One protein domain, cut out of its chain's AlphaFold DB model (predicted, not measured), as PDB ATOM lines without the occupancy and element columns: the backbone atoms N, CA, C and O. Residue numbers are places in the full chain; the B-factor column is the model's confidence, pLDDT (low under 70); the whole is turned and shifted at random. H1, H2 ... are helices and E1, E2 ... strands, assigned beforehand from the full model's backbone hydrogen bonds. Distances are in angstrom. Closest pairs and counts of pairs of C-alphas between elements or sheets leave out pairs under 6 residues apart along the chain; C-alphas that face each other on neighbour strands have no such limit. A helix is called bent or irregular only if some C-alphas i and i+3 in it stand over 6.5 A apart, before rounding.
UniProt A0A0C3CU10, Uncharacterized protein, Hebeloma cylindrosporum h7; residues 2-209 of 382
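Overview. This is residues 2 to 209 of the 382 residues of an uncharacterized protein of Hebeloma cylindrosporum h7 (UniProt A0A0C3CU10). A long helix, H5, runs through the middle of the body, with H3 and H4 along it as an up-and-down bundle of three, each helix running against the one before it in the chain. H1 and H2 pack on one side of this bundle, a group of short helices, H6 to H10, covers the opposite side, and near the start of H5 sit a small strand hairpin, E1 and E2, and H11, whose residues 204 to 209 stick out. The printed part has 208 residues with eleven named helices and two named strands, in the order H1 H2 E1 E2 H3 H4 H5 H6 H7 H8 H9 H10 H11; the sheet E1 - E2 is antiparallel and the class is mostly helix. The whole is compact, with a radius of gyration of the C-alphas of 18.0 A, and spans 61 by 44 by 27 A.

Along the chain. Look first for the sheet: E1 is residues 36 to 38, from C-alpha 36 at (118.927, 109.462, 141.113), and E2 is residues 50 to 52. Next find C-alpha 103 at (123.834, 116.146, 142.911), where H5, residues 103 to 131, begins; it runs 41.8 A to C-alpha 131 at (85.376, 128.557, 153.735). H3, residues 54 to 75, measures 31.2 A and H4, residues 89 to 98, 15.3 A; H4 is irregular, with C-alphas 90 and 93 8.3 A apart. Before the sheet stand H1, residues 2 to 9, and H2, residues 18 to 26. After H5 come H6, residues 145 to 152; H7, residues 157 to 167, 15.1 A long; H8, residues 169 to 172; H9, residues 177 to 184; H10, residues 189 to 192; and H11, residues 197 to 209, 19.7 A long.

Arrangement. Start at the hairpin E1 and E2, antiparallel at 150 degrees, where N 37 and O 51 are 2.9 A apart and N 51 and O 37 3.1 A, both within hydrogen-bond range. From E2, the closest C-alphas to H4 are Arg 51 and Glu 98, 5.2 A apart. H5 is the hub, touching seven helices. H3 touches it at Ile 71 and Ile 124, closest C-alphas 6.2 A apart, at a shallow tilt of 26 degrees, the same way; H5 touches H3 with residues 117 to 128 alone. H4 and H5 form a helical hairpin at a steep tilt of 40 degrees, with the C-alphas of Ala 93 and Ala 109 closest at 4.9 A. H2 touches H5, with Ala 26 and Ser 114 at 4.2 A between C-alphas, and H1 touches H3 at Leu 4 and Phe 70, C-alphas 6.9 A apart. Now look at H7: it touches H4 at Asn 157 and Asn 92, C-alphas 6.1 A apart, and H9 at Ala 166 and Lys 180, 5.3 A. H6 and H7 form a helical hairpin, with the C-alphas of Leu 151 and Lys 160 5.7 A apart. H8 only just touches H5, with 3 pairs of C-alphas within 8 A; H10 touches H5 at Trp 189 and Ala 104, C-alphas 5.4 A apart, and H11 touches it at Met 199 and Pro 103, 6.4 A. H3 and H7 are apart. Every O i to N i+4 pair is within hydrogen-bond range in H1, H2, H3, H5, H6 and H7, against 4 of 6 in H4, 3 of 4 in H9 and 5 of 9 in H11; H8 and H10 are too short for such a pair.

Size, cuts and confidence. The two C-alphas farthest apart are those of Gly 133 and Tyr 209, at 62.0 A. The printed part has no cut. The links E1 to E2, H3 to H4 and H5 to H6 are long. The mean pLDDT of the printed part is 92.7; look in the B-factor column at residues 137 to 141 and residue 209 for values under 70.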
ATOM      1  N   ALA A   2      83.650 120.407 150.671       95.75
ATOM      2  CA  ALA A   2      83.651 119.032 151.197       95.75
ATOM      3  C   ALA A   2      83.964 117.947 150.142       95.75
ATOM      4  O   ALA A   2      84.771 117.063 150.408       95.75
ATOM      5  N   ASN A   3      83.392 118.054 148.934       97.44
ATOM      6  CA  ASN A   3      83.679 117.114 147.841       97.44
ATOM      7  C   ASN A   3      85.156 117.136 147.415       97.44
ATOM      8  O   ASN A   3      85.737 116.070 147.277       97.44
ATOM      9  N   LEU A   4      85.765 118.324 147.295       97.25
ATOM     10  CA  LEU A   4      87.184 118.475 146.941       97.25
ATOM     11  C   LEU A   4      88.095 117.849 147.995       97.25
ATOM     12  O   LEU A   4      89.050 117.161 147.664       97.25
ATOM     13  N   PHE A   5      87.787 118.064 149.276       96.38
ATOM     14  CA  PHE A   5      88.572 117.487 150.364       96.38
ATOM     15  C   PHE A   5      88.450 115.959 150.404       96.38
ATOM     16  O   PHE A   5      89.436 115.260 150.623       96.38
ATOM     17  N   ARG A   6      87.242 115.434 150.154       97.00
ATOM     18  CA  ARG A   6      87.023 113.994 150.018       97.00
ATOM     19  C   ARG A   6      87.834 113.436 148.853       97.00
ATOM     20  O   ARG A   6      88.548 112.468 149.054       97.00
ATOM     21  N   GLU A   7      87.755 114.046 147.675       97.31
ATOM     22  CA  GLU A   7      88.482 113.610 146.478       97.31
ATOM     23  C   GLU A   7      90.001 113.639 146.683       97.31
ATOM     24  O   GLU A   7      90.669 112.643 146.424       97.31
ATOM     25  N   TYR A   8      90.533 114.714 147.274       97.44
ATOM     26  CA  TYR A   8      91.945 114.829 147.647       97.44
ATOM     27  C   TYR A   8      92.423 113.673 148.546       97.44
ATOM     28  O   TYR A   8      93.563 113.215 148.430       97.44
ATOM     29  N   GLY A   9      91.551 113.194 149.440       97.00
ATOM     30  CA  GLY A   9      91.829 112.101 150.371       97.00
ATOM     31  C   GLY A   9      91.450 110.699 149.891       97.00
ATOM     32  O   GLY A   9      91.818 109.738 150.559       97.00
ATOM     33  N   THR A  10      90.723 110.559 148.781       97.19
ATOM     34  CA  THR A  10      90.208 109.260 148.321       97.19
ATOM     35  C   THR A  10      91.233 108.581 147.420       97.19
ATOM     36  O   THR A  10      91.839 109.221 146.560       97.19
ATOM     37  N   GLU A  11      91.461 107.287 147.646       95.50
ATOM     38  CA  GLU A  11      92.327 106.479 146.785       95.50
ATOM     39  C   GLU A  11      91.738 106.376 145.376       95.50
ATOM     40  O   GLU A  11      90.521 106.419 145.183       95.50
ATOM     41  N   ARG A  12      92.614 106.273 144.382       91.75
ATOM     42  CA  ARG A  12      92.230 106.206 142.975       91.75
ATOM     43  C   ARG A  12      92.337 104.777 142.482       91.75
ATOM     44  O   ARG A  12      93.105 103.983 143.015       91.75
ATOM     45  N   GLU A  13      91.633 104.474 141.401       90.75
ATOM     46  CA  GLU A  13      91.763 103.173 140.735       90.75
ATOM     47  C   GLU A  13      93.211 102.899 140.298       90.75
ATOM     48  O   GLU A  13      93.671 101.762 140.339       90.75
ATOM     49  N   SER A  14      93.947 103.955 139.942       89.00
ATOM     50  CA  SER A  14      95.336 103.887 139.495       89.00
ATOM     51  C   SER A  14      96.375 103.958 140.620       89.00
ATOM     52  O   SER A  14      97.567 103.910 140.322       89.00
ATOM     53  N   GLY A  15      95.982 104.103 141.895       93.62
ATOM     54  CA  GLY A  15      96.952 104.182 142.989       93.62
ATOM     55  C   GLY A  15      96.525 104.989 144.223       93.62
ATOM     56  O   GLY A  15      95.337 105.224 144.459       93.62
ATOM     57  N   PRO A  16      97.494 105.402 145.063       96.12
ATOM     58  CA  PRO A  16      97.211 106.132 146.297       96.12
ATOM     59  C   PRO A  16      96.524 107.479 146.032       96.12
ATOM     60  O   PRO A  16      96.648 108.065 144.958       96.12
ATOM     61  N   SER A  17      95.820 107.996 147.042       97.38
ATOM     62  CA  SER A  17      95.250 109.345 146.990       97.38
ATOM     63  C   SER A  17      96.338 110.410 146.811       97.38
ATOM     64  O   SER A  17      97.466 110.242 147.290       97.38
ATOM     65  N   THR A  18      95.989 111.552 146.208       97.81
ATOM     66  CA  THR A  18      96.911 112.696 146.090       97.81
ATOM     67  C   THR A  18      97.447 113.091 147.463       97.81
ATOM     68  O   THR A  18      98.650 113.268 147.620       97.81
ATOM     69  N   SER A  19      96.594 113.136 148.495       98.00
ATOM     70  CA  SER A  19      97.031 113.472 149.853       98.00
ATOM     71  C   SER A  19      98.133 112.551 150.375       98.00
ATOM     72  O   SER A  19      99.104 113.030 150.962       98.00
ATOM     73  N   ARG A  20      98.031 111.244 150.120       98.00
ATOM     74  CA  ARG A  20      99.007 110.247 150.564       98.00
ATOM     75  C   ARG A  20     100.337 110.390 149.827       98.00
ATOM     76  O   ARG A  20     101.385 110.271 150.461       98.00
ATOM     77  N   VAL A  21     100.313 110.689 148.527       98.06
ATOM     78  CA  VAL A  21     101.543 110.936 147.754       98.06
ATOM     79  C   VAL A  21     102.219 112.233 148.193       98.06
ATOM     80  O   VAL A  21     103.426 112.234 148.423       98.06
ATOM     81  N   VAL A  22     101.451 113.305 148.418       98.12
ATOM     82  CA  VAL A  22     101.976 114.581 148.936       98.12
ATOM     83  C   VAL A  22     102.650 114.379 150.293       98.12
ATOM     84  O   VAL A  22     103.770 114.849 150.476       98.12
ATOM     85  N   VAL A  23     102.023 113.635 151.222       98.06
ATOM     86  CA  VAL A  23     102.667 113.278 152.503       98.06
ATOM     87  C   VAL A  23     103.965 112.517 152.243       98.06
ATOM     88  O   VAL A  23     104.992 112.886 152.797       98.06
ATOM     89  N   SER A  24     103.948 111.506 151.370       98.12
ATOM     90  CA  SER A  24     105.137 110.703 151.066       98.12
ATOM     91  C   SER A  24     106.317 111.543 150.560       98.12
ATOM     92  O   SER A  24     107.449 111.268 150.954       98.12
ATOM     93  N   ILE A  25     106.074 112.541 149.703       97.94
ATOM     94  CA  ILE A  25     107.115 113.447 149.186       97.94
ATOM     95  C   ILE A  25     107.575 114.420 150.280       97.94
ATOM     96  O   ILE A  25     108.776 114.610 150.474       97.94
ATOM     97  N   ALA A  26     106.635 115.005 151.029       97.50
ATOM     98  CA  ALA A  26     106.930 115.944 152.110       97.50
ATOM     99  C   ALA A  26     107.772 115.304 153.228       97.50
ATOM    100  O   ALA A  26     108.684 115.933 153.758       97.50
ATOM    101  N   THR A  27     107.518 114.032 153.553       97.44
ATOM    102  CA  THR A  27     108.228 113.303 154.616       97.44
ATOM    103  C   THR A  27     109.518 112.620 154.163       97.44
ATOM    104  O   THR A  27     110.161 111.966 154.981       97.44
ATOM    105  N   LYS A  28     109.904 112.719 152.882       97.25
ATOM    106  CA  LYS A  28     111.144 112.136 152.345       97.25
ATOM    107  C   LYS A  28     112.228 113.224 152.299       97.25
ATOM    108  O   LYS A  28     112.326 113.926 151.296       97.25
ATOM    109  N   PRO A  29     113.045 113.398 153.361       91.00
ATOM    110  CA  PRO A  29     113.974 114.527 153.457       91.00
ATOM    111  C   PRO A  29     115.121 114.445 152.444       91.00
ATOM    112  O   PRO A  29     115.641 115.470 152.017       91.00
ATOM    113  N   ASN A  30     115.519 113.230 152.065       96.50
ATOM    114  CA  ASN A  30     116.638 112.983 151.168       96.50
ATOM    115  C   ASN A  30     116.222 112.024 150.062       96.50
ATOM    116  O   ASN A  30     115.475 111.071 150.310       96.50
ATOM    117  N   LEU A  31     116.760 112.256 148.869       97.25
ATOM    118  CA  LEU A  31     116.720 111.271 147.803       97.25
ATOM    119  C   LEU A  31     117.548 110.044 148.211       97.25
ATOM    120  O   LEU A  31     118.579 110.148 148.889       97.25
ATOM    121  N   SER A  32     117.070 108.871 147.820       97.44
ATOM    122  CA  SER A  32     117.822 107.624 147.884       97.44
ATOM    123  C   SER A  32     118.672 107.463 146.625       97.44
ATOM    124  O   SER A  32     118.448 108.138 145.620       97.44
ATOM    125  N   GLN A  33     119.650 106.559 146.680       97.50
ATOM    126  CA  GLN A  33     120.521 106.279 145.541       97.50
ATOM    127  C   GLN A  33     119.735 105.787 144.321       97.50
ATOM    128  O   GLN A  33     120.075 106.128 143.194       97.50
ATOM    129  N   ASP A  34     118.654 105.040 144.550       97.81
ATOM    130  CA  ASP A  34     117.786 104.549 143.487       97.81
ATOM    131  C   ASP A  34     117.030 105.685 142.787       97.81
ATOM    132  O   ASP A  34     116.801 105.629 141.580       97.81
ATOM    133  N   ASP A  35     116.686 106.754 143.497       98.00
ATOM    134  CA  ASP A  35     115.912 107.845 142.905       98.00
ATOM    135  C   ASP A  35     116.720 108.672 141.895       98.00
ATOM    136  O   ASP A  35     116.129 109.439 141.144       98.00
ATOM    137  N   VAL A  36     118.051 108.560 141.873       98.00
ATOM    138  CA  VAL A  36     118.927 109.462 141.113       98.00
ATOM    139  C   VAL A  36     119.654 108.732 139.996       98.00
ATOM    140  O   VAL A  36     120.251 107.676 140.192       98.00
ATOM    141  N   VAL A  37     119.659 109.346 138.816       97.25
ATOM    142  CA  VAL A  37     120.351 108.848 137.627       97.25
ATOM    143  C   VAL A  37     121.469 109.821 137.245       97.25
ATOM    144  O   VAL A  37     121.222 111.010 137.042       97.25
ATOM    145  N   ASP A  38     122.706 109.317 137.128       96.06
ATOM    146  CA  ASP A  38     123.813 110.035 136.475       96.06
ATOM    147  C   ASP A  38     123.745 109.758 134.967       96.06
ATOM    148  O   ASP A  38     123.918 108.627 134.508       96.06
ATOM    149  N   THR A  39     123.461 110.795 134.192       95.19
ATOM    150  CA  THR A  39     123.241 110.715 132.745       95.19
ATOM    151  C   THR A  39     124.516 110.908 131.924       95.19
ATOM    152  O   THR A  39     124.461 110.888 130.697       95.19
ATOM    153  N   LYS A  40     125.687 111.024 132.574       91.62
ATOM    154  CA  LYS A  40     126.992 111.285 131.933       91.62
ATOM    155  C   LYS A  40     127.305 110.403 130.718       91.62
ATOM    156  O   LYS A  40     128.036 110.835 129.833       91.62
ATOM    157  N   THR A  41     126.828 109.159 130.688       90.00
ATOM    158  CA  THR A  41     127.146 108.206 129.613       90.00
ATOM    159  C   THR A  41     126.302 108.379 128.354       90.00
ATOM    160  O   THR A  41     126.749 107.962 127.289       90.00
ATOM    161  N   TRP A  42     125.107 108.965 128.452       91.00
ATOM    162  CA  TRP A  42     124.130 108.975 127.358       91.00
ATOM    163  C   TRP A  42     123.524 110.350 127.067       91.00
ATOM    164  O   TRP A  42     122.956 110.534 125.992       91.00
ATOM    165  N   ASN A  43     123.661 111.324 127.970       89.62
ATOM    166  CA  ASN A  43     123.199 112.685 127.744       89.62
ATOM    167  C   ASN A  43     124.339 113.556 127.183       89.62
ATOM    168  O   ASN A  43     125.332 113.780 127.880       89.62
ATOM    169  N   PRO A  44     124.224 114.067 125.942       88.12
ATOM    170  CA  PRO A  44     125.231 114.957 125.365       88.12
ATOM    171  C   PRO A  44     125.243 116.343 126.024       88.12
ATOM    172  O   PRO A  44     126.213 117.086 125.869       88.12
ATOM    173  N   ASN A  45     124.186 116.715 126.752       89.88
ATOM    174  CA  ASN A  45     124.108 118.001 127.423       89.88
ATOM    175  C   ASN A  45     124.918 117.990 128.729       89.88
ATOM    176  O   ASN A  45     124.490 117.450 129.751       89.88
ATOM    177  N   ALA A  46     126.074 118.656 128.705       81.06
ATOM    178  CA  ALA A  46     126.961 118.790 129.861       81.06
ATOM    179  C   ALA A  46     126.327 119.536 131.054       81.06
ATOM    180  O   ALA A  46     126.814 119.412 132.177       81.06
ATOM    181  N   PHE A  47     125.249 120.296 130.832       86.06
ATOM    182  CA  PHE A  47     124.579 121.088 131.867       86.06
ATOM    183  C   PHE A  47     123.512 120.306 132.648       86.06
ATOM    184  O   PHE A  47     123.075 120.764 133.703       86.06
ATOM    185  N   THR A  48     123.116 119.118 132.183       92.81
ATOM    186  CA  THR A  48     122.068 118.284 132.801       92.81
ATOM    187  C   THR A  48     122.607 116.890 133.074       92.81
ATOM    188  O   THR A  48     122.288 115.931 132.376       92.81
ATOM    189  N   ARG A  49     123.484 116.773 134.068       94.94
ATOM    190  CA  ARG A  49     124.149 115.509 134.375       94.94
ATOM    191  C   ARG A  49     123.316 114.623 135.290       94.94
ATOM    192  O   ARG A  49     123.216 113.426 135.038       94.94
ATOM    193  N   TYR A  50     122.735 115.185 136.336       96.94
ATOM    194  CA  TYR A  50     121.969 114.446 137.330       96.94
ATOM    195  C   TYR A  50     120.488 114.685 137.118       96.94
ATOM    196  O   TYR A  50     120.082 115.802 136.831       96.94
ATOM    197  N   ARG A  51     119.676 113.649 137.272       97.56
ATOM    198  CA  ARG A  51     118.223 113.796 137.259       97.56
ATOM    199  C   ARG A  51     117.563 112.803 138.189       97.56
ATOM    200  O   ARG A  51     118.168 111.800 138.574       97.56
ATOM    201  N   LEU A  52     116.319 113.089 138.530       98.25
ATOM    202  CA  LEU A  52     115.442 112.141 139.187       98.25
ATOM    203  C   LEU A  52     115.071 111.028 138.190       98.25
ATOM    204  O   LEU A  52     114.950 111.271 136.990       98.25
ATOM    205  N   ARG A  53     114.932 109.793 138.674       98.12
ATOM    206  CA  ARG A  53     114.452 108.654 137.883       98.12
ATOM    207  C   ARG A  53     113.092 108.995 137.271       98.12
ATOM    208  O   ARG A  53     112.264 109.593 137.953       98.12
ATOM    209  N   ASP A  54     112.862 108.563 136.031       97.75
ATOM    210  CA  ASP A  54     111.673 108.939 135.251       97.75
ATOM    211  C   ASP A  54     110.362 108.662 136.013       97.75
ATOM    212  O   ASP A  54     109.552 109.570 136.159       97.75
ATOM    213  N   ASP A  55     110.214 107.480 136.627       97.62
ATOM    214  CA  ASP A  55     109.023 107.130 137.423       97.62
ATOM    215  C   ASP A  55     108.792 108.073 138.623       97.62
ATOM    216  O   ASP A  55     107.660 108.434 138.950       97.62
ATOM    217  N   GLU A  56     109.865 108.476 139.312       97.88
ATOM    218  CA  GLU A  56     109.772 109.372 140.473       97.88
ATOM    219  C   GLU A  56     109.551 110.827 140.038       97.88
ATOM    220  O   GLU A  56     108.847 111.571 140.725       97.88
ATOM    221  N   HIS A  57     110.096 111.232 138.886       98.12
ATOM    222  CA  HIS A  57     109.845 112.541 138.280       98.12
ATOM    223  C   HIS A  57     108.406 112.677 137.801       98.12
ATOM    224  O   HIS A  57     107.736 113.632 138.194       98.12
ATOM    225  N   GLU A  58     107.893 111.696 137.058       98.00
ATOM    226  CA  GLU A  58     106.505 111.673 136.594       98.00
ATOM    227  C   GLU A  58     105.540 111.729 137.781       98.00
ATOM    228  O   GLU A  58     104.637 112.568 137.827       98.00
ATOM    229  N   LYS A  59     105.788 110.910 138.808       97.50
ATOM    230  CA  LYS A  59     105.007 110.916 140.046       97.50
ATOM    231  C   LYS A  59     105.046 112.268 140.757       97.50
ATOM    232  O   LYS A  59     104.006 112.733 141.234       97.50
ATOM    233  N   ALA A  60     106.213 112.909 140.853       97.94
ATOM    234  CA  ALA A  60     106.336 114.239 141.446       97.94
ATOM    235  C   ALA A  60     105.560 115.284 140.628       97.94
ATOM    236  O   ALA A  60     104.747 116.012 141.200       97.94
ATOM    237  N   GLN A  61     105.728 115.302 139.305       98.38
ATOM    238  CA  GLN A  61     105.071 116.237 138.389       98.38
ATOM    239  C   GLN A  61     103.546 116.088 138.401       98.38
ATOM    240  O   GLN A  61     102.809 117.078 138.492       98.38
ATOM    241  N   GLN A  62     103.061 114.848 138.370       97.81
ATOM    242  CA  GLN A  62     101.645 114.534 138.506       97.81
ATOM    243  C   GLN A  62     101.111 115.048 139.848       97.81
ATOM    244  O   GLN A  62     100.089 115.735 139.894       97.81
ATOM    245  N   THR A  63     101.833 114.788 140.940       98.06
ATOM    246  CA  THR A  63     101.435 115.234 142.281       98.06
ATOM    247  C   THR A  63     101.390 116.760 142.388       98.06
ATOM    248  O   THR A  63     100.435 117.291 142.952       98.06
ATOM    249  N   ILE A  64     102.374 117.473 141.825       98.19
ATOM    250  CA  ILE A  64     102.396 118.946 141.757       98.19
ATOM    251  C   ILE A  64     101.147 119.453 141.041       98.19
ATOM    252  O   ILE A  64     100.428 120.296 141.580       98.19
ATOM    253  N   THR A  65     100.868 118.909 139.856       98.38
ATOM    254  CA  THR A  65      99.748 119.327 139.005       98.38
ATOM    255  C   THR A  65      98.415 119.138 139.722       98.38
ATOM    256  O   THR A  65      97.607 120.063 139.823       98.38
ATOM    257  N   GLU A  66      98.190 117.956 140.284       97.69
ATOM    258  CA  GLU A  66      96.955 117.635 140.996       97.69
ATOM    259  C   GLU A  66      96.771 118.485 142.247       97.69
ATOM    260  O   GLU A  66      95.692 119.034 142.482       97.69
ATOM    261  N   LEU A  67      97.830 118.627 143.044       97.75
ATOM    262  CA  LEU A  67      97.798 119.444 144.245       97.75
ATOM    263  C   LEU A  67      97.504 120.909 143.907       97.75
ATOM    264  O   LEU A  67      96.693 121.548 144.580       97.75
ATOM    265  N   GLN A  68      98.102 121.426 142.832       98.06
ATOM    266  CA  GLN A  68      97.853 122.777 142.348       98.06
ATOM    267  C   GLN A  68      96.392 122.971 141.919       98.06
ATOM    268  O   GLN A  68      95.797 124.000 142.259       98.06
ATOM    269  N   ILE A  69      95.796 121.985 141.236       98.19
ATOM    270  CA  ILE A  69      94.376 121.989 140.856       98.19
ATOM    271  C   ILE A  69      93.488 122.041 142.103       98.19
ATOM    272  O   ILE A  69      92.613 122.907 142.184       98.19
ATOM    273  N   PHE A  70      93.728 121.184 143.102       98.19
ATOM    274  CA  PHE A  70      92.945 121.191 144.344       98.19
ATOM    275  C   PHE A  70      93.031 122.537 145.064       98.19
ATOM    276  O   PHE A  70      92.002 123.093 145.448       98.19
ATOM    277  N   ILE A  71      94.233 123.095 145.205       97.31
ATOM    278  CA  ILE A  71      94.451 124.390 145.859       97.31
ATOM    279  C   ILE A  71      93.706 125.510 145.131       97.31
ATOM    280  O   ILE A  71      93.029 126.311 145.777       97.31
ATOM    281  N   GLN A  72      93.777 125.554 143.799       97.56
ATOM    282  CA  GLN A  72      93.059 126.546 142.996       97.56
ATOM    283  C   GLN A  72      91.544 126.401 143.132       97.56
ATOM    284  O   GLN A  72      90.843 127.389 143.341       97.56
ATOM    285  N   GLN A  73      91.024 125.178 143.024       98.19
ATOM    286  CA  GLN A  73      89.591 124.918 143.140       98.19
ATOM    287  C   GLN A  73      89.071 125.247 144.540       98.19
ATOM    288  O   GLN A  73      88.003 125.836 144.665       98.19
ATOM    289  N   MET A  74      89.827 124.926 145.591       97.44
ATOM    290  CA  MET A  74      89.466 125.275 146.965       97.44
ATOM    291  C   MET A  74      89.501 126.788 147.195       97.44
ATOM    292  O   MET A  74      88.567 127.323 147.787       97.44
ATOM    293  N   ALA A  75      90.527 127.485 146.695       95.94
ATOM    294  CA  ALA A  75      90.629 128.939 146.800       95.94
ATOM    295  C   ALA A  75      89.469 129.658 146.095       95.94
ATOM    296  O   ALA A  75      88.901 130.582 146.666       95.94
ATOM    297  N   LYS A  76      89.067 129.192 144.902       97.00
ATOM    298  CA  LYS A  76      87.943 129.748 144.120       97.00
ATOM    299  C   LYS A  76      86.590 129.692 144.835       97.00
ATOM    300  O   LYS A  76      85.670 130.399 144.441       97.00
ATOM    301  N   LEU A  77      86.442 128.845 145.854       97.44
ATOM    302  CA  LEU A  77      85.210 128.754 146.641       97.44
ATOM    303  C   LEU A  77      85.103 129.827 147.733       97.44
ATOM    304  O   LEU A  77      84.053 129.927 148.365       97.44
ATOM    305  N   ILE A  78      86.169 130.588 147.985       95.69
ATOM    306  CA  ILE A  78      86.224 131.651 148.991       95.69
ATOM    307  C   ILE A  78      86.130 132.980 148.238       95.69
ATOM    308  O   ILE A  78      87.059 133.352 147.525       95.69
ATOM    309  N   LEU A  79      84.997 133.675 148.357       92.44
ATOM    310  CA  LEU A  79      84.668 134.829 147.509       92.44
ATOM    311  C   LEU A  79      85.647 135.998 147.674       92.44
ATOM    312  O   LEU A  79      85.935 136.699 146.708       92.44
ATOM    313  N   GLU A  80      86.175 136.207 148.878       91.75
ATOM    314  CA  GLU A  80      87.094 137.307 149.180       91.75
ATOM    315  C   GLU A  80      88.521 137.061 148.665       91.75
ATOM    316  O   GLU A  80      89.373 137.951 148.726       91.75
ATOM    317  N   ARG A  81      88.816 135.848 148.190       90.44
ATOM    318  CA  ARG A  81      90.172 135.408 147.884       90.44
ATOM    319  C   ARG A  81      90.468 135.539 146.392       90.44
ATOM    320  O   ARG A  81      89.866 134.878 145.556       90.44
ATOM    321  N   THR A  82      91.479 136.343 146.074       89.75
ATOM    322  CA  THR A  82      91.978 136.546 144.702       89.75
ATOM    323  C   THR A  82      93.266 135.781 144.406       89.75
ATOM    324  O   THR A  82      93.629 135.612 143.247       89.75
ATOM    325  N   THR A  83      93.953 135.294 145.444       92.25
ATOM    326  CA  THR A  83      95.242 134.603 145.330       92.25
ATOM    327  C   THR A  83      95.207 133.221 145.973       92.25
ATOM    328  O   THR A  83      94.471 132.945 146.931       92.25
ATOM    329  N   TYR A  84      96.043 132.329 145.452       94.00
ATOM    330  CA  TYR A  84      96.177 130.956 145.918       94.00
ATOM    331  C   TYR A  84      97.650 130.564 146.034       94.00
ATOM    332  O   TYR A  84      98.532 131.218 145.486       94.00
ATOM    333  N   PHE A  85      97.920 129.502 146.789       94.81
ATOM    334  CA  PHE A  85      99.271 128.985 146.956       94.81
ATOM    335  C   PHE A  85      99.769 128.322 145.663       94.81
ATOM    336  O   PHE A  85      99.041 127.554 145.033       94.81
ATOM    337  N   ILE A  86     101.014 128.609 145.289       95.62
ATOM    338  CA  ILE A  86     101.671 128.009 144.125       95.62
ATOM    339  C   ILE A  86     102.646 126.939 144.623       95.62
ATOM    340  O   ILE A  86     103.548 127.254 145.405       95.62
ATOM    341  N   VAL A  87     102.436 125.690 144.197       96.38
ATOM    342  CA  VAL A  87     103.198 124.516 144.658       96.38
ATOM    343  C   VAL A  87     104.636 124.560 144.148       96.38
ATOM    344  O   VAL A  87     105.556 124.488 144.958       96.38
ATOM    345  N   ASP A  88     104.824 124.741 142.840       97.00
ATOM    346  CA  ASP A  88     106.139 124.909 142.217       97.00
ATOM    347  C   ASP A  88     106.144 126.153 141.312       97.00
ATOM    348  O   ASP A  88     105.687 126.100 140.171       97.00
ATOM    349  N   PRO A  89     106.560 127.320 141.832       94.75
ATOM    350  CA  PRO A  89     106.623 128.543 141.040       94.75
ATOM    351  C   PRO A  89     107.588 128.411 139.854       94.75
ATOM    352  O   PRO A  89     108.735 128.008 140.040       94.75
ATOM    353  N   ASP A  90     107.122 128.786 138.659       94.81
ATOM    354  CA  ASP A  90     107.839 128.683 137.374       94.81
ATOM    355  C   ASP A  90     108.358 127.282 137.007       94.81
ATOM    356  O   ASP A  90     109.326 127.162 136.251       94.81
ATOM    357  N   ASP A  91     107.751 126.227 137.559       96.81
ATOM    358  CA  ASP A  91     108.218 124.841 137.418       96.81
ATOM    359  C   ASP A  91     109.700 124.675 137.814       96.81
ATOM    360  O   ASP A  91     110.436 123.857 137.253       96.81
ATOM    361  N   ASN A  92     110.185 125.514 138.737       95.69
ATOM    362  CA  ASN A  92     111.605 125.613 139.042       95.69
ATOM    363  C   ASN A  92     112.145 124.319 139.671       95.69
ATOM    364  O   ASN A  92     113.206 123.834 139.270       95.69
ATOM    365  N   ALA A  93     111.426 123.733 140.637       96.50
ATOM    366  CA  ALA A  93     111.822 122.445 141.199       96.50
ATOM    367  C   ALA A  93     111.757 121.351 140.133       96.50
ATOM    368  O   ALA A  93     112.720 120.604 139.969       96.50
ATOM    369  N   SER A  94     110.650 121.271 139.394       97.56
ATOM    370  CA  SER A  94     110.414 120.231 138.394       97.56
ATOM    371  C   SER A  94     111.470 120.203 137.295       97.56
ATOM    372  O   SER A  94     111.973 119.124 136.973       97.56
ATOM    373  N   ARG A  95     111.872 121.368 136.771       97.31
ATOM    374  CA  ARG A  95     112.934 121.479 135.755       97.31
ATOM    375  C   ARG A  95     114.290 121.028 136.288       97.31
ATOM    376  O   ARG A  95     115.040 120.356 135.589       97.31
ATOM    377  N   LEU A  96     114.610 121.369 137.535       97.31
ATOM    378  CA  LEU A  96     115.863 120.943 138.163       97.31
ATOM    379  C   LEU A  96     115.876 119.457 138.522       97.31
ATOM    380  O   LEU A  96     116.941 118.844 138.523       97.31
ATOM    381  N   LEU A  97     114.714 118.874 138.822       97.94
ATOM    382  CA  LEU A  97     114.570 117.434 139.021       97.94
ATOM    383  C   LEU A  97     114.680 116.660 137.702       97.94
ATOM    384  O   LEU A  97     115.188 115.542 137.707       97.94
ATOM    385  N   GLU A  98     114.260 117.252 136.583       97.44
ATOM    386  CA  GLU A  98     114.441 116.693 135.237       97.44
ATOM    387  C   GLU A  98     115.909 116.729 134.785       97.44
ATOM    388  O   GLU A  98     116.376 115.827 134.085       97.44
ATOM    389  N   GLY A  99     116.658 117.748 135.213       96.81
ATOM    390  CA  GLY A  99     118.079 117.874 134.927       96.81
ATOM    391  C   GLY A  99     118.772 118.939 135.772       96.81
ATOM    392  O   GLY A  99     118.484 120.130 135.677       96.81
ATOM    393  N   SER A 100     119.765 118.517 136.548       96.62
ATOM    394  CA  SER A 100     120.662 119.370 137.316       96.62
ATOM    395  C   SER A 100     122.123 119.121 136.943       96.62
ATOM    396  O   SER A 100     122.515 118.052 136.465       96.62
ATOM    397  N   GLN A 101     122.971 120.115 137.191       94.94
ATOM    398  CA  GLN A 101     124.401 119.996 136.910       94.94
ATOM    399  C   GLN A 101     125.128 119.207 138.004       94.94
ATOM    400  O   GLN A 101     126.075 118.472 137.729       94.94
ATOM    401  N   THR A 102     124.676 119.341 139.254       95.31
ATOM    402  CA  THR A 102     125.300 118.710 140.425       95.31
ATOM    403  C   THR A 102     124.277 117.910 141.242       95.31
ATOM    404  O   THR A 102     123.093 118.274 141.262       95.31
ATOM    405  N   PRO A 103     124.704 116.862 141.977       96.38
ATOM    406  CA  PRO A 103     123.834 116.146 142.911       96.38
ATOM    407  C   PRO A 103     123.291 117.077 144.001       96.38
ATOM    408  O   PRO A 103     122.154 116.936 144.441       96.38
ATOM    409  N   ALA A 104     124.087 118.074 144.398       96.25
ATOM    410  CA  ALA A 104     123.696 119.053 145.400       96.25
ATOM    411  C   ALA A 104     122.523 119.926 144.946       96.25
ATOM    412  O   ALA A 104     121.584 120.145 145.709       96.25
ATOM    413  N   GLN A 105     122.540 120.368 143.688       96.25
ATOM    414  CA  GLN A 105     121.433 121.102 143.084       96.25
ATOM    415  C   GLN A 105     120.170 120.233 142.967       96.25
ATOM    416  O   GLN A 105     119.076 120.725 143.234       96.25
ATOM    417  N   LEU A 106     120.313 118.939 142.645       97.69
ATOM    418  CA  LEU A 106     119.186 117.998 142.606       97.69
ATOM    419  C   LEU A 106     118.543 117.838 143.991       97.69
ATOM    420  O   LEU A 106     117.329 117.961 144.147       97.69
ATOM    421  N   GLN A 107     119.368 117.619 145.018       97.62
ATOM    422  CA  GLN A 107     118.918 117.482 146.403       97.62
ATOM    423  C   GLN A 107     118.306 118.787 146.940       97.62
ATOM    424  O   GLN A 107     117.345 118.746 147.712       97.62
ATOM    425  N   ALA A 108     118.820 119.945 146.521       96.44
ATOM    426  CA  ALA A 108     118.240 121.248 146.829       96.44
ATOM    427  C   ALA A 108     116.844 121.410 146.206       96.44
ATOM    428  O   ALA A 108     115.895 121.767 146.902       96.44
ATOM    429  N   ALA A 109     116.689 121.080 144.920       97.56
ATOM    430  CA  ALA A 109     115.393 121.108 144.245       97.56
ATOM    431  C   ALA A 109     114.381 120.169 144.922       97.56
ATOM    432  O   ALA A 109     113.263 120.586 145.225       97.56
ATOM    433  N   TRP A 110     114.798 118.944 145.266       98.00
ATOM    434  CA  TRP A 110     113.968 117.999 146.017       98.00
ATOM    435  C   TRP A 110     113.548 118.549 147.385       98.00
ATOM    436  O   TRP A 110     112.370 118.557 147.727       98.00
ATOM    437  N   THR A 111     114.499 119.083 148.154       96.31
ATOM    438  CA  THR A 111     114.228 119.657 149.482       96.31
ATOM    439  C   THR A 111     113.276 120.854 149.400       96.31
ATOM    440  O   THR A 111     112.401 121.018 150.257       96.31
ATOM    441  N   MET A 112     113.432 121.702 148.377       95.81
ATOM    442  CA  MET A 112     112.506 122.797 148.101       95.81
ATOM    443  C   MET A 112     111.103 122.255 147.832       95.81
ATOM    444  O   MET A 112     110.152 122.704 148.477       95.81
ATOM    445  N   LEU A 113     110.979 121.267 146.944       97.25
ATOM    446  CA  LEU A 113     109.705 120.651 146.594       97.25
ATOM    447  C   LEU A 113     109.022 120.017 147.811       97.25
ATOM    448  O   LEU A 113     107.865 120.329 148.076       97.25
ATOM    449  N   SER A 114     109.730 119.205 148.604       96.94
ATOM    450  CA  SER A 114     109.185 118.568 149.814       96.94
ATOM    451  C   SER A 114     108.616 119.591 150.801       96.94
ATOM    452  O   SER A 114     107.499 119.423 151.290       96.94
ATOM    453  N   LYS A 115     109.323 120.704 151.036       94.94
ATOM    454  CA  LYS A 115     108.824 121.805 151.881       94.94
ATOM    455  C   LYS A 115     107.617 122.523 151.265       94.94
ATOM    456  O   LYS A 115     106.737 122.985 151.991       94.94
ATOM    457  N   CYS A 116     107.559 122.646 149.938       94.69
ATOM    458  CA  CYS A 116     106.397 123.218 149.257       94.69
ATOM    459  C   CYS A 116     105.174 122.296 149.347       94.69
ATOM    460  O   CYS A 116     104.071 122.791 149.570       94.69
ATOM    461  N   MET A 117     105.369 120.978 149.254       96.81
ATOM    462  CA  MET A 117     104.332 119.959 149.448       96.81
ATOM    463  C   MET A 117     103.761 120.000 150.868       96.81
ATOM    464  O   MET A 117     102.544 120.023 151.043       96.81
ATOM    465  N   GLU A 118     104.621 120.094 151.883       95.75
ATOM    466  CA  GLU A 118     104.204 120.281 153.278       95.75
ATOM    467  C   GLU A 118     103.379 121.570 153.448       95.75
ATOM    468  O   GLU A 118     102.263 121.557 153.974       95.75
ATOM    469  N   ALA A 119     103.880 122.696 152.930       94.00
ATOM    470  CA  ALA A 119     103.175 123.974 152.997       94.00
ATOM    471  C   ALA A 119     101.811 123.925 152.290       94.00
ATOM    472  O   ALA A 119     100.817 124.420 152.825       94.00
ATOM    473  N   ALA A 120     101.740 123.298 151.117       95.50
ATOM    474  CA  ALA A 120     100.508 123.111 150.363       95.50
ATOM    475  C   ALA A 120      99.421 122.396 151.184       95.50
ATOM    476  O   ALA A 120      98.261 122.816 151.158       95.50
ATOM    477  N   GLN A 121      99.784 121.387 151.983       95.62
ATOM    478  CA  GLN A 121      98.841 120.718 152.886       95.62
ATOM    479  C   GLN A 121      98.274 121.674 153.939       95.62
ATOM    480  O   GLN A 121      97.065 121.686 154.184       95.62
ATOM    481  N   HIS A 122      99.117 122.532 154.518       94.25
ATOM    482  CA  HIS A 122      98.657 123.565 155.443       94.25
ATOM    483  C   HIS A 122      97.716 124.573 154.771       94.25
ATOM    484  O   HIS A 122      96.738 124.997 155.390       94.25
ATOM    485  N   PHE A 123      97.960 124.935 153.509       94.00
ATOM    486  CA  PHE A 123      97.073 125.824 152.756       94.00
ATOM    487  C   PHE A 123      95.725 125.177 152.416       94.00
ATOM    488  O   PHE A 123      94.707 125.857 152.507       94.00
ATOM    489  N   ILE A 124      95.682 123.876 152.116       95.25
ATOM    490  CA  ILE A 124      94.419 123.138 151.949       95.25
ATOM    491  C   ILE A 124      93.564 123.226 153.219       95.25
ATOM    492  O   ILE A 124      92.387 123.589 153.153       95.25
ATOM    493  N   LEU A 125      94.159 122.953 154.386       94.25
ATOM    494  CA  LEU A 125      93.460 123.050 155.674       94.25
ATOM    495  C   LEU A 125      93.022 124.489 155.969       94.25
ATOM    496  O   LEU A 125      91.896 124.722 156.407       94.25
ATOM    497  N   LYS A 126      93.879 125.468 155.663       92.88
ATOM    498  CA  LYS A 126      93.546 126.890 155.785       92.88
ATOM    499  C   LYS A 126      92.310 127.252 154.964       92.88
ATOM    500  O   LYS A 126      91.410 127.902 155.484       92.88
ATOM    501  N   TYR A 127      92.246 126.828 153.702       94.94
ATOM    502  CA  TYR A 127      91.125 127.161 152.816       94.94
ATOM    503  C   TYR A 127      89.837 126.488 153.272       94.94
ATOM    504  O   TYR A 127      88.765 127.081 153.196       94.94
ATOM    505  N   GLN A 128      89.937 125.273 153.807       94.88
ATOM    506  CA  GLN A 128      88.800 124.603 154.417       94.88
ATOM    507  C   GLN A 128      88.235 125.398 155.608       94.88
ATOM    508  O   GLN A 128      87.016 125.528 155.711       94.88
ATOM    509  N   GLU A 129      89.089 125.924 156.489       93.12
ATOM    510  CA  GLU A 129      88.659 126.713 157.651       93.12
ATOM    511  C   GLU A 129      88.130 128.103 157.267       93.12
ATOM    512  O   GLU A 129      87.087 128.520 157.773       93.12
ATOM    513  N   GLU A 130      88.773 128.784 156.316       93.19
ATOM    514  CA  GLU A 130      88.283 130.049 155.749       93.19
ATOM    515  C   GLU A 130      86.888 129.892 155.139       93.19
ATOM    516  O   GLU A 130      85.988 130.675 155.431       93.19
ATOM    517  N   TYR A 131      86.672 128.834 154.354       95.06
ATOM    518  CA  TYR A 131      85.376 128.557 153.735       95.06
ATOM    519  C   TYR A 131      84.255 128.318 154.760       95.06
ATOM    520  O   TYR A 131      83.092 128.611 154.491       95.06
ATOM    521  N   LYS A 132      84.578 127.792 155.947       94.56
ATOM    522  CA  LYS A 132      83.604 127.608 157.038       94.56
ATOM    523  C   LYS A 132      83.284 128.912 157.784       94.56
ATOM    524  O   LYS A 132      82.454 128.884 158.688       94.56
ATOM    525  N   GLY A 133      83.943 130.026 157.453       90.31
ATOM    526  CA  GLY A 133      83.878 131.264 158.233       90.31
ATOM    527  C   GLY A 133      84.572 131.149 159.595       90.31
ATOM    528  O   GLY A 133      84.226 131.875 160.527       90.31
ATOM    529  N   GLY A 134      85.508 130.202 159.738       83.44
ATOM    530  CA  GLY A 134      86.276 130.003 160.962       83.44
ATOM    531  C   GLY A 134      87.262 131.143 161.224       83.44
ATOM    532  O   GLY A 134      87.544 131.972 160.357       83.44
ATOM    533  N   ILE A 135      87.829 131.172 162.435       76.56
ATOM    534  CA  ILE A 135      88.981 132.034 162.719       76.56
ATOM    535  C   ILE A 135      90.113 131.548 161.821       76.56
ATOM    536  O   ILE A 135      90.647 130.462 162.036       76.56
ATOM    537  N   VAL A 136      90.450 132.351 160.813       72.81
ATOM    538  CA  VAL A 136      91.527 132.036 159.881       72.81
ATOM    539  C   VAL A 136      92.800 131.884 160.702       72.81
ATOM    540  O   VAL A 136      93.228 132.865 161.322       72.81
ATOM    541  N   PRO A 137      93.406 130.684 160.761       64.94
ATOM    542  CA  PRO A 137      94.689 130.559 161.415       64.94
ATOM    543  C   PRO A 137      95.638 131.560 160.758       64.94
ATOM    544  O   PRO A 137      95.608 131.753 159.538       64.94
ATOM    545  N   THR A 138      96.492 132.198 161.556       63.09
ATOM    546  CA  THR A 138      97.684 132.899 161.070       63.09
ATOM    547  C   THR A 138      98.630 131.856 160.478       63.09
ATOM    548  O   THR A 138      99.684 131.542 161.019       63.09
ATOM    549  N   SER A 139      98.211 131.233 159.379       56.59
ATOM    550  CA  SER A 139      99.032 130.346 158.582       56.59
ATOM    551  C   SER A 139     100.244 131.130 158.093       56.59
ATOM    552  O   SER A 139     100.155 132.360 157.972       56.59
ATOM    553  N   PRO A 140     101.350 130.435 157.773       63.22
ATOM    554  CA  PRO A 140     102.500 131.064 157.143       63.22
ATOM    555  C   PRO A 140     102.029 132.003 156.034       63.22
ATOM    556  O   PRO A 140     101.135 131.662 155.248       63.22
ATOM    557  N   ALA A 141     102.571 133.222 156.043       65.12
ATOM    558  CA  ALA A 141     102.253 134.209 155.030       65.12
ATOM    559  C   ALA A 141     102.456 133.553 153.661       65.12
ATOM    560  O   ALA A 141     103.502 132.949 153.408       65.12
ATOM    561  N   SER A 142     101.427 133.620 152.811       70.38
ATOM    562  CA  SER A 142     101.587 133.253 151.406       70.38
ATOM    563  C   SER A 142     102.768 134.049 150.857       70.38
ATOM    564  O   SER A 142     102.985 135.192 151.275       70.38
ATOM    565  N   THR A 143     103.574 133.424 150.000       83.88
ATOM    566  CA  THR A 143     104.681 134.131 149.362       83.88
ATOM    567  C   THR A 143     104.114 135.369 148.673       83.88
ATOM    568  O   THR A 143     103.070 135.316 148.024       83.88
ATOM    569  N   LYS A 144     104.768 136.502 148.907       89.00
ATOM    570  CA  LYS A 144     104.392 137.783 148.318       89.00
ATOM    571  C   LYS A 144     104.380 137.668 146.783       89.00
ATOM    572  O   LYS A 144     105.320 137.072 146.256       89.00
ATOM    573  N   PRO A 145     103.365 138.197 146.075       88.56
ATOM    574  CA  PRO A 145     103.286 138.097 144.615       88.56
ATOM    575  C   PRO A 145     104.517 138.699 143.928       88.56
ATOM    576  O   PRO A 145     105.004 138.124 142.962       88.56
ATOM    577  N   GLU A 146     105.097 139.759 144.499       93.38
ATOM    578  CA  GLU A 146     106.305 140.403 143.978       93.38
ATOM    579  C   GLU A 146     107.491 139.425 143.904       93.38
ATOM    580  O   GLU A 146     108.262 139.444 142.953       93.38
ATOM    581  N   LEU A 147     107.598 138.491 144.858       93.88
ATOM    582  CA  LEU A 147     108.663 137.483 144.850       93.88
ATOM    583  C   LEU A 147     108.472 136.435 143.745       93.88
ATOM    584  O   LEU A 147     109.446 135.824 143.315       93.88
ATOM    585  N   HIS A 148     107.237 136.188 143.306       93.38
ATOM    586  CA  HIS A 148     106.982 135.309 142.166       93.38
ATOM    587  C   HIS A 148     107.354 135.997 140.850       93.38
ATOM    588  O   HIS A 148     107.942 135.358 139.986       93.38
ATOM    589  N   GLU A 149     107.073 137.293 140.721       94.81
ATOM    590  CA  GLU A 149     107.485 138.090 139.560       94.81
ATOM    591  C   GLU A 149     109.012 138.205 139.471       94.81
ATOM    592  O   GLU A 149     109.589 137.978 138.410       94.81
ATOM    593  N   GLU A 150     109.687 138.482 140.593       95.88
ATOM    594  CA  GLU A 150     111.153 138.506 140.666       95.88
ATOM    595  C   GLU A 150     111.771 137.156 140.279       95.88
ATOM    596  O   GLU A 150     112.739 137.131 139.522       95.88
ATOM    597  N   LEU A 151     111.189 136.038 140.734       95.50
ATOM    598  CA  LEU A 151     111.609 134.694 140.323       95.50
ATOM    599  C   LEU A 151     111.413 134.472 138.812       95.50
ATOM    600  O   LEU A 151     112.289 133.901 138.160       95.50
ATOM    601  N   GLY A 152     110.295 134.959 138.264       95.75
ATOM    602  CA  GLY A 152     109.955 134.914 136.841       95.75
ATOM    603  C   GLY A 152     110.975 135.605 135.947       95.75
ATOM    604  O   GLY A 152     111.258 135.112 134.857       95.75
ATOM    605  N   ASN A 153     111.565 136.694 136.443       96.88
ATOM    606  CA  ASN A 153     112.527 137.522 135.717       96.88
ATOM    607  C   ASN A 153     113.956 136.950 135.679       96.88
ATOM    608  O   ASN A 153     114.815 137.526 135.015       96.88
ATOM    609  N   LEU A 154     114.238 135.866 136.404       96.12
ATOM    610  CA  LEU A 154     115.539 135.194 136.363       96.12
ATOM    611  C   LEU A 154     115.566 134.179 135.212       96.12
ATOM    612  O   LEU A 154     114.646 133.378 135.074       96.12
ATOM    613  N   ASP A 155     116.636 134.147 134.422       94.62
ATOM    614  CA  ASP A 155     116.725 133.231 133.274       94.62
ATOM    615  C   ASP A 155     117.208 131.826 133.671       94.62
ATOM    616  O   ASP A 155     116.832 130.817 133.072       94.62
ATOM    617  N   ASN A 156     118.051 131.739 134.701       94.00
ATOM    618  CA  ASN A 156     118.733 130.509 135.085       94.00
ATOM    619  C   ASN A 156     118.003 129.783 136.225       94.00
ATOM    620  O   ASN A 156     117.828 130.333 137.312       94.00
ATOM    621  N   ASN A 157     117.672 128.501 136.032       93.62
ATOM    622  CA  ASN A 157     117.047 127.665 137.067       93.62
ATOM    623  C   ASN A 157     117.888 127.595 138.362       93.62
ATOM    624  O   ASN A 157     117.345 127.538 139.463       93.62
ATOM    625  N   SER A 158     119.223 127.637 138.266       93.12
ATOM    626  CA  SER A 158     120.092 127.673 139.454       93.12
ATOM    627  C   SER A 158     119.910 128.971 140.248       93.12
ATOM    628  O   SER A 158     119.784 128.941 141.473       93.12
ATOM    629  N   GLU A 159     119.831 130.113 139.561       94.62
ATOM    630  CA  GLU A 159     119.584 131.415 140.193       94.62
ATOM    631  C   GLU A 159     118.184 131.475 140.792       94.62
ATOM    632  O   GLU A 159     118.032 131.893 141.941       94.62
ATOM    633  N   LYS A 160     117.179 130.961 140.072       95.81
ATOM    634  CA  LYS A 160     115.812 130.800 140.578       95.81
ATOM    635  C   LYS A 160     115.779 129.995 141.872       95.81
ATOM    636  O   LYS A 160     115.154 130.400 142.851       95.81
ATOM    637  N   LEU A 161     116.483 128.866 141.917       95.19
ATOM    638  CA  LEU A 161     116.575 128.039 143.118       95.19
ATOM    639  C   LEU A 161     117.267 128.783 144.272       95.19
ATOM    640  O   LEU A 161     116.763 128.758 145.395       95.19
ATOM    641  N   ARG A 162     118.378 129.492 144.018       95.12
ATOM    642  CA  ARG A 162     119.049 130.318 145.045       95.12
ATOM    643  C   ARG A 162     118.120 131.401 145.584       95.12
ATOM    644  O   ARG A 162     118.038 131.584 146.800       95.12
ATOM    645  N   PHE A 163     117.405 132.088 144.696       95.25
ATOM    646  CA  PHE A 163     116.435 133.116 145.050       95.25
ATOM    647  C   PHE A 163     115.321 132.544 145.933       95.25
ATOM    648  O   PHE A 163     115.065 133.069 147.016       95.25
ATOM    649  N   ALA A 164     114.730 131.412 145.542       94.12
ATOM    650  CA  ALA A 164     113.694 130.745 146.326       94.12
ATOM    651  C   ALA A 164     114.194 130.354 147.731       94.12
ATOM    652  O   ALA A 164     113.491 130.567 148.719       94.12
ATOM    653  N   TYR A 165     115.424 129.849 147.856       93.38
ATOM    654  CA  TYR A 165     116.028 129.523 149.152       93.38
ATOM    655  C   TYR A 165     116.278 130.752 150.040       93.38
ATOM    656  O   TYR A 165     116.083 130.694 151.259       93.38
ATOM    657  N   ALA A 166     116.707 131.862 149.440       93.62
ATOM    658  CA  ALA A 166     117.058 133.080 150.159       93.62
ATOM    659  C   ALA A 166     115.832 133.909 150.575       93.62
ATOM    660  O   ALA A 166     115.785 134.403 151.706       93.62
ATOM    661  N   GLU A 167     114.845 134.045 149.687       93.81
ATOM    662  CA  GLU A 167     113.760 135.020 149.830       93.81
ATOM    663  C   GLU A 167     112.442 134.404 150.293       93.81
ATOM    664  O   GLU A 167     111.713 135.023 151.074       93.81
ATOM    665  N   PHE A 168     112.116 133.168 149.901       92.50
ATOM    666  CA  PHE A 168     110.826 132.607 150.294       92.50
ATOM    667  C   PHE A 168     110.840 132.256 151.787       92.50
ATOM    668  O   PHE A 168     111.678 131.456 152.217       92.50
ATOM    669  N   PRO A 169     109.890 132.773 152.595       89.31
ATOM    670  CA  PRO A 169     109.919 132.628 154.054       89.31
ATOM    671  C   PRO A 169     110.089 131.182 154.539       89.31
ATOM    672  O   PRO A 169     110.851 130.905 155.457       89.31
ATOM    673  N   ARG A 170     109.428 130.233 153.875       85.31
ATOM    674  CA  ARG A 170     109.446 128.802 154.221       85.31
ATOM    675  C   ARG A 170     110.814 128.126 154.063       85.31
ATOM    676  O   ARG A 170     111.115 127.173 154.777       85.31
ATOM    677  N   HIS A 171     111.648 128.613 153.150       87.06
ATOM    678  CA  HIS A 171     113.011 128.113 152.975       87.06
ATOM    679  C   HIS A 171     113.986 128.960 153.798       87.06
ATOM    680  O   HIS A 171     114.834 128.418 154.504       87.06
ATOM    681  N   SER A 172     113.778 130.276 153.811       87.56
ATOM    682  CA  SER A 172     114.705 131.238 154.392       87.56
ATOM    683  C   SER A 172     114.706 131.288 155.924       87.56
ATOM    684  O   SER A 172     115.680 131.763 156.501       87.56
ATOM    685  N   VAL A 173     113.665 130.798 156.608       85.12
ATOM    686  CA  VAL A 173     113.619 130.730 158.087       85.12
ATOM    687  C   VAL A 173     114.673 129.780 158.663       85.12
ATOM    688  O   VAL A 173     115.127 129.984 159.785       85.12
ATOM    689  N   VAL A 174     115.095 128.770 157.900       85.19
ATOM    690  CA  VAL A 174     116.121 127.809 158.341       85.19
ATOM    691  C   VAL A 174     117.534 128.393 158.222       85.19
ATOM    692  O   VAL A 174     118.456 127.916 158.876       85.19
ATOM    693  N   HIS A 175     117.701 129.444 157.419       85.56
ATOM    694  CA  HIS A 175     118.996 130.012 157.075       85.56
ATOM    695  C   HIS A 175     119.302 131.254 157.910       85.56
ATOM    696  O   HIS A 175     118.494 132.185 158.009       85.56
ATOM    697  N   SER A 176     120.509 131.296 158.474       87.56
ATOM    698  CA  SER A 176     121.017 132.485 159.151       87.56
ATOM    699  C   SER A 176     121.154 133.656 158.164       87.56
ATOM    700  O   SER A 176     121.216 133.475 156.946       87.56
ATOM    701  N   SER A 177     121.233 134.897 158.654       86.94
ATOM    702  CA  SER A 177     121.497 136.053 157.779       86.94
ATOM    703  C   SER A 177     122.875 135.988 157.103       86.94
ATOM    704  O   SER A 177     123.082 136.618 156.064       86.94
ATOM    705  N   ALA A 178     123.826 135.236 157.670       86.94
ATOM    706  CA  ALA A 178     125.086 134.918 157.009       86.94
ATOM    707  C   ALA A 178     124.844 133.932 155.859       86.94
ATOM    708  O   ALA A 178     125.189 134.258 154.728       86.94
ATOM    709  N   ASP A 179     124.137 132.829 156.109       86.94
ATOM    710  CA  ASP A 179     123.826 131.799 155.108       86.94
ATOM    711  C   ASP A 179     123.074 132.397 153.915       86.94
ATOM    712  O   ASP A 179     123.400 132.120 152.768       86.94
ATOM    713  N   LYS A 180     122.108 133.295 154.159       89.19
ATOM    714  CA  LYS A 180     121.379 133.992 153.084       89.19
ATOM    715  C   LYS A 180     122.294 134.824 152.190       89.19
ATOM    716  O   LYS A 180     122.070 134.892 150.986       89.19
ATOM    717  N   ARG A 181     123.316 135.470 152.762       87.44
ATOM    718  CA  ARG A 181     124.325 136.192 151.971       87.44
ATOM    719  C   ARG A 181     125.182 135.210 151.184       87.44
ATOM    720  O   ARG A 181     125.435 135.454 150.012       87.44
ATOM    721  N   GLU A 182     125.560 134.092 151.792       86.88
ATOM    722  CA  GLU A 182     126.365 133.064 151.130       86.88
ATOM    723  C   GLU A 182     125.632 132.392 149.960       86.88
ATOM    724  O   GLU A 182     126.225 132.211 148.895       86.88
ATOM    725  N   ILE A 183     124.333 132.112 150.111       88.56
ATOM    726  CA  ILE A 183     123.464 131.587 149.048       88.56
ATOM    727  C   ILE A 183     123.475 132.519 147.829       88.56
ATOM    728  O   ILE A 183     123.526 132.034 146.698       88.56
ATOM    729  N   LYS A 184     123.488 133.842 148.056       88.25
ATOM    730  CA  LYS A 184     123.527 134.870 147.002       88.25
ATOM    731  C   LYS A 184     124.901 135.038 146.342       88.25
ATOM    732  O   LYS A 184     124.953 135.474 145.203       88.25
ATOM    733  N   THR A 185     126.005 134.694 147.011       87.12
ATOM    734  CA  THR A 185     127.380 134.880 146.485       87.12
ATOM    735  C   THR A 185     127.855 133.788 145.516       87.12
ATOM    736  O   THR A 185     129.049 133.548 145.399       87.12
ATOM    737  N   ASP A 186     126.927 133.090 144.863       81.38
ATOM    738  CA  ASP A 186     127.196 131.995 143.921       81.38
ATOM    739  C   ASP A 186     128.099 130.856 144.453       81.38
ATOM    740  O   ASP A 186     128.781 130.157 143.711       81.38
ATOM    741  N   ARG A 187     128.092 130.603 145.770       81.81
ATOM    742  CA  ARG A 187     128.823 129.458 146.344       81.81
ATOM    743  C   ARG A 187     128.266 128.122 145.863       81.81
ATOM    744  O   ARG A 187     127.060 128.007 145.650       81.81
ATOM    745  N   ASN A 188     129.115 127.096 145.797       88.75
ATOM    746  CA  ASN A 188     128.700 125.729 145.476       88.75
ATOM    747  C   ASN A 188     127.526 125.266 146.356       88.75
ATOM    748  O   ASN A 188     127.527 125.464 147.574       88.75
ATOM    749  N   TRP A 189     126.551 124.603 145.731       90.94
ATOM    750  CA  TRP A 189     125.350 124.066 146.384       90.94
ATOM    751  C   TRP A 189     125.652 123.121 147.555       90.94
ATOM    752  O   TRP A 189     124.856 123.018 148.485       90.94
ATOM    753  N   GLU A 190     126.823 122.490 147.543       90.19
ATOM    754  CA  GLU A 190     127.332 121.588 148.585       90.19
ATOM    755  C   GLU A 190     127.438 122.239 149.971       90.19
ATOM    756  O   GLU A 190     127.310 121.553 150.981       90.19
ATOM    757  N   TYR A 191     127.641 123.558 150.035       87.06
ATOM    758  CA  TYR A 191     127.683 124.297 151.302       87.06
ATOM    759  C   TYR A 191     126.297 124.721 151.790       87.06
ATOM    760  O   TYR A 191     126.114 124.997 152.973       87.06
ATOM    761  N   ILE A 192     125.329 124.806 150.877       87.75
ATOM    762  CA  ILE A 192     123.978 125.304 151.157       87.75
ATOM    763  C   ILE A 192     123.082 124.161 151.640       87.75
ATOM    764  O   ILE A 192     122.233 124.358 152.511       87.75
ATOM    765  N   VAL A 193     123.258 122.969 151.065       91.44
ATOM    766  CA  VAL A 193     122.391 121.816 151.312       91.44
ATOM    767  C   VAL A 193     123.182 120.660 151.895       91.44
ATOM    768  O   VAL A 193     124.203 120.240 151.359       91.44
ATOM    769  N   THR A 194     122.665 120.099 152.987       91.88
ATOM    770  CA  THR A 194     123.218 118.890 153.595       91.88
ATOM    771  C   THR A 194     123.006 117.700 152.667       91.88
ATOM    772  O   THR A 194     121.871 117.296 152.422       91.88
ATOM    773  N   LEU A 195     124.100 117.113 152.181       95.00
ATOM    774  CA  LEU A 195     124.049 115.951 151.300       95.00
ATOM    775  C   LEU A 195     124.177 114.634 152.077       95.00
ATOM    776  O   LEU A 195     125.043 114.514 152.960       95.00
ATOM    777  N   PRO A 196     123.377 113.608 151.730       95.94
ATOM    778  CA  PRO A 196     123.582 112.265 152.256       95.94
ATOM    779  C   PRO A 196     124.966 111.736 151.845       95.94
ATOM    780  O   PRO A 196     125.537 112.163 150.842       95.94
ATOM    781  N   ALA A 197     125.525 110.817 152.641       95.81
ATOM    782  CA  ALA A 197     126.895 110.323 152.454       95.81
ATOM    783  C   ALA A 197     127.147 109.799 151.028       95.81
ATOM    784  O   ALA A 197     128.113 110.207 150.396       95.81
ATOM    785  N   TRP A 198     126.212 109.017 150.486       96.06
ATOM    786  CA  TRP A 198     126.324 108.447 149.141       96.06
ATOM    787  C   TRP A 198     126.390 109.516 148.029       96.06
ATOM    788  O   TRP A 198     127.115 109.342 147.056       96.06
ATOM    789  N   MET A 199     125.698 110.657 148.174       96.25
ATOM    790  CA  MET A 199     125.803 111.765 147.210       96.25
ATOM    791  C   MET A 199     127.138 112.503 147.320       96.25
ATOM    792  O   MET A 199     127.649 112.992 146.316       96.25
ATOM    793  N   ARG A 200     127.709 112.592 148.530       95.56
ATOM    794  CA  ARG A 200     129.048 113.168 148.728       95.56
ATOM    795  C   ARG A 200     130.115 112.295 148.078       95.56
ATOM    796  O   ARG A 200     130.932 112.807 147.327       95.56
ATOM    797  N   GLU A 201     130.018 110.980 148.244       94.19
ATOM    798  CA  GLU A 201     130.900 110.026 147.561       94.19
ATOM    799  C   GLU A 201     130.821 110.164 146.029       94.19
ATOM    800  O   GLU A 201     131.834 110.071 145.337       94.19
ATOM    801  N   MET A 202     129.635 110.446 145.469       91.81
ATOM    802  CA  MET A 202     129.495 110.728 144.034       91.81
ATOM    803  C   MET A 202     130.229 111.993 143.584       91.81
ATOM    804  O   MET A 202     130.697 112.035 142.447       91.81
ATOM    805  N   LEU A 203     130.304 113.025 144.424       90.50
ATOM    806  CA  LEU A 203     131.061 114.246 144.141       90.50
ATOM    807  C   LEU A 203     132.569 113.980 144.203       90.50
ATOM    808  O   LEU A 203     133.289 114.312 143.261       90.50
ATOM    809  N   ASP A 204     133.029 113.287 145.244       89.62
ATOM    810  CA  ASP A 204     134.446 112.952 145.425       89.62
ATOM    811  C   ASP A 204     134.974 112.113 144.252       89.62
ATOM    812  O   ASP A 204     136.037 112.396 143.689       89.62
ATOM    813  N   ASN A 205     134.179 111.141 143.797       87.00
ATOM    814  CA  ASN A 205     134.527 110.295 142.660       87.00
ATOM    815  C   ASN A 205     134.677 111.080 141.349       87.00
ATOM    816  O   ASN A 205     135.460 110.666 140.495       87.00
ATOM    817  N   GLN A 206     133.987 112.213 141.169       81.19
ATOM    818  CA  GLN A 206     134.126 113.035 139.960       81.19
ATOM    819  C   GLN A 206     135.491 113.704 139.867       81.19
ATOM    820  O   GLN A 206     136.103 113.671 138.798       81.19
ATOM    821  N   SER A 207     135.979 114.244 140.986       75.75
ATOM    822  CA  SER A 207     137.252 114.974 141.033       75.75
ATOM    823  C   SER A 207     138.430 114.129 140.526       75.75
ATOM    824  O   SER A 207     139.313 114.632 139.837       75.75
ATOM    825  N   SER A 208     138.390 112.815 140.774       72.44
ATOM    826  CA  SER A 208     139.457 111.882 140.393       72.44
ATOM    827  C   SER A 208     139.615 111.666 138.880       72.44
ATOM    828  O   SER A 208     140.687 111.259 138.426       72.44
ATOM    829  N   TYR A 209     138.574 111.929 138.079       63.72
ATOM    830  CA  TYR A 209     138.607 111.700 136.629       63.72
ATOM    831  C   TYR A 209     139.037 112.929 135.829       63.72
ATOM    832  O   TYR A 209     139.656 112.761 134.773       63.72
TER     833      TYR A 209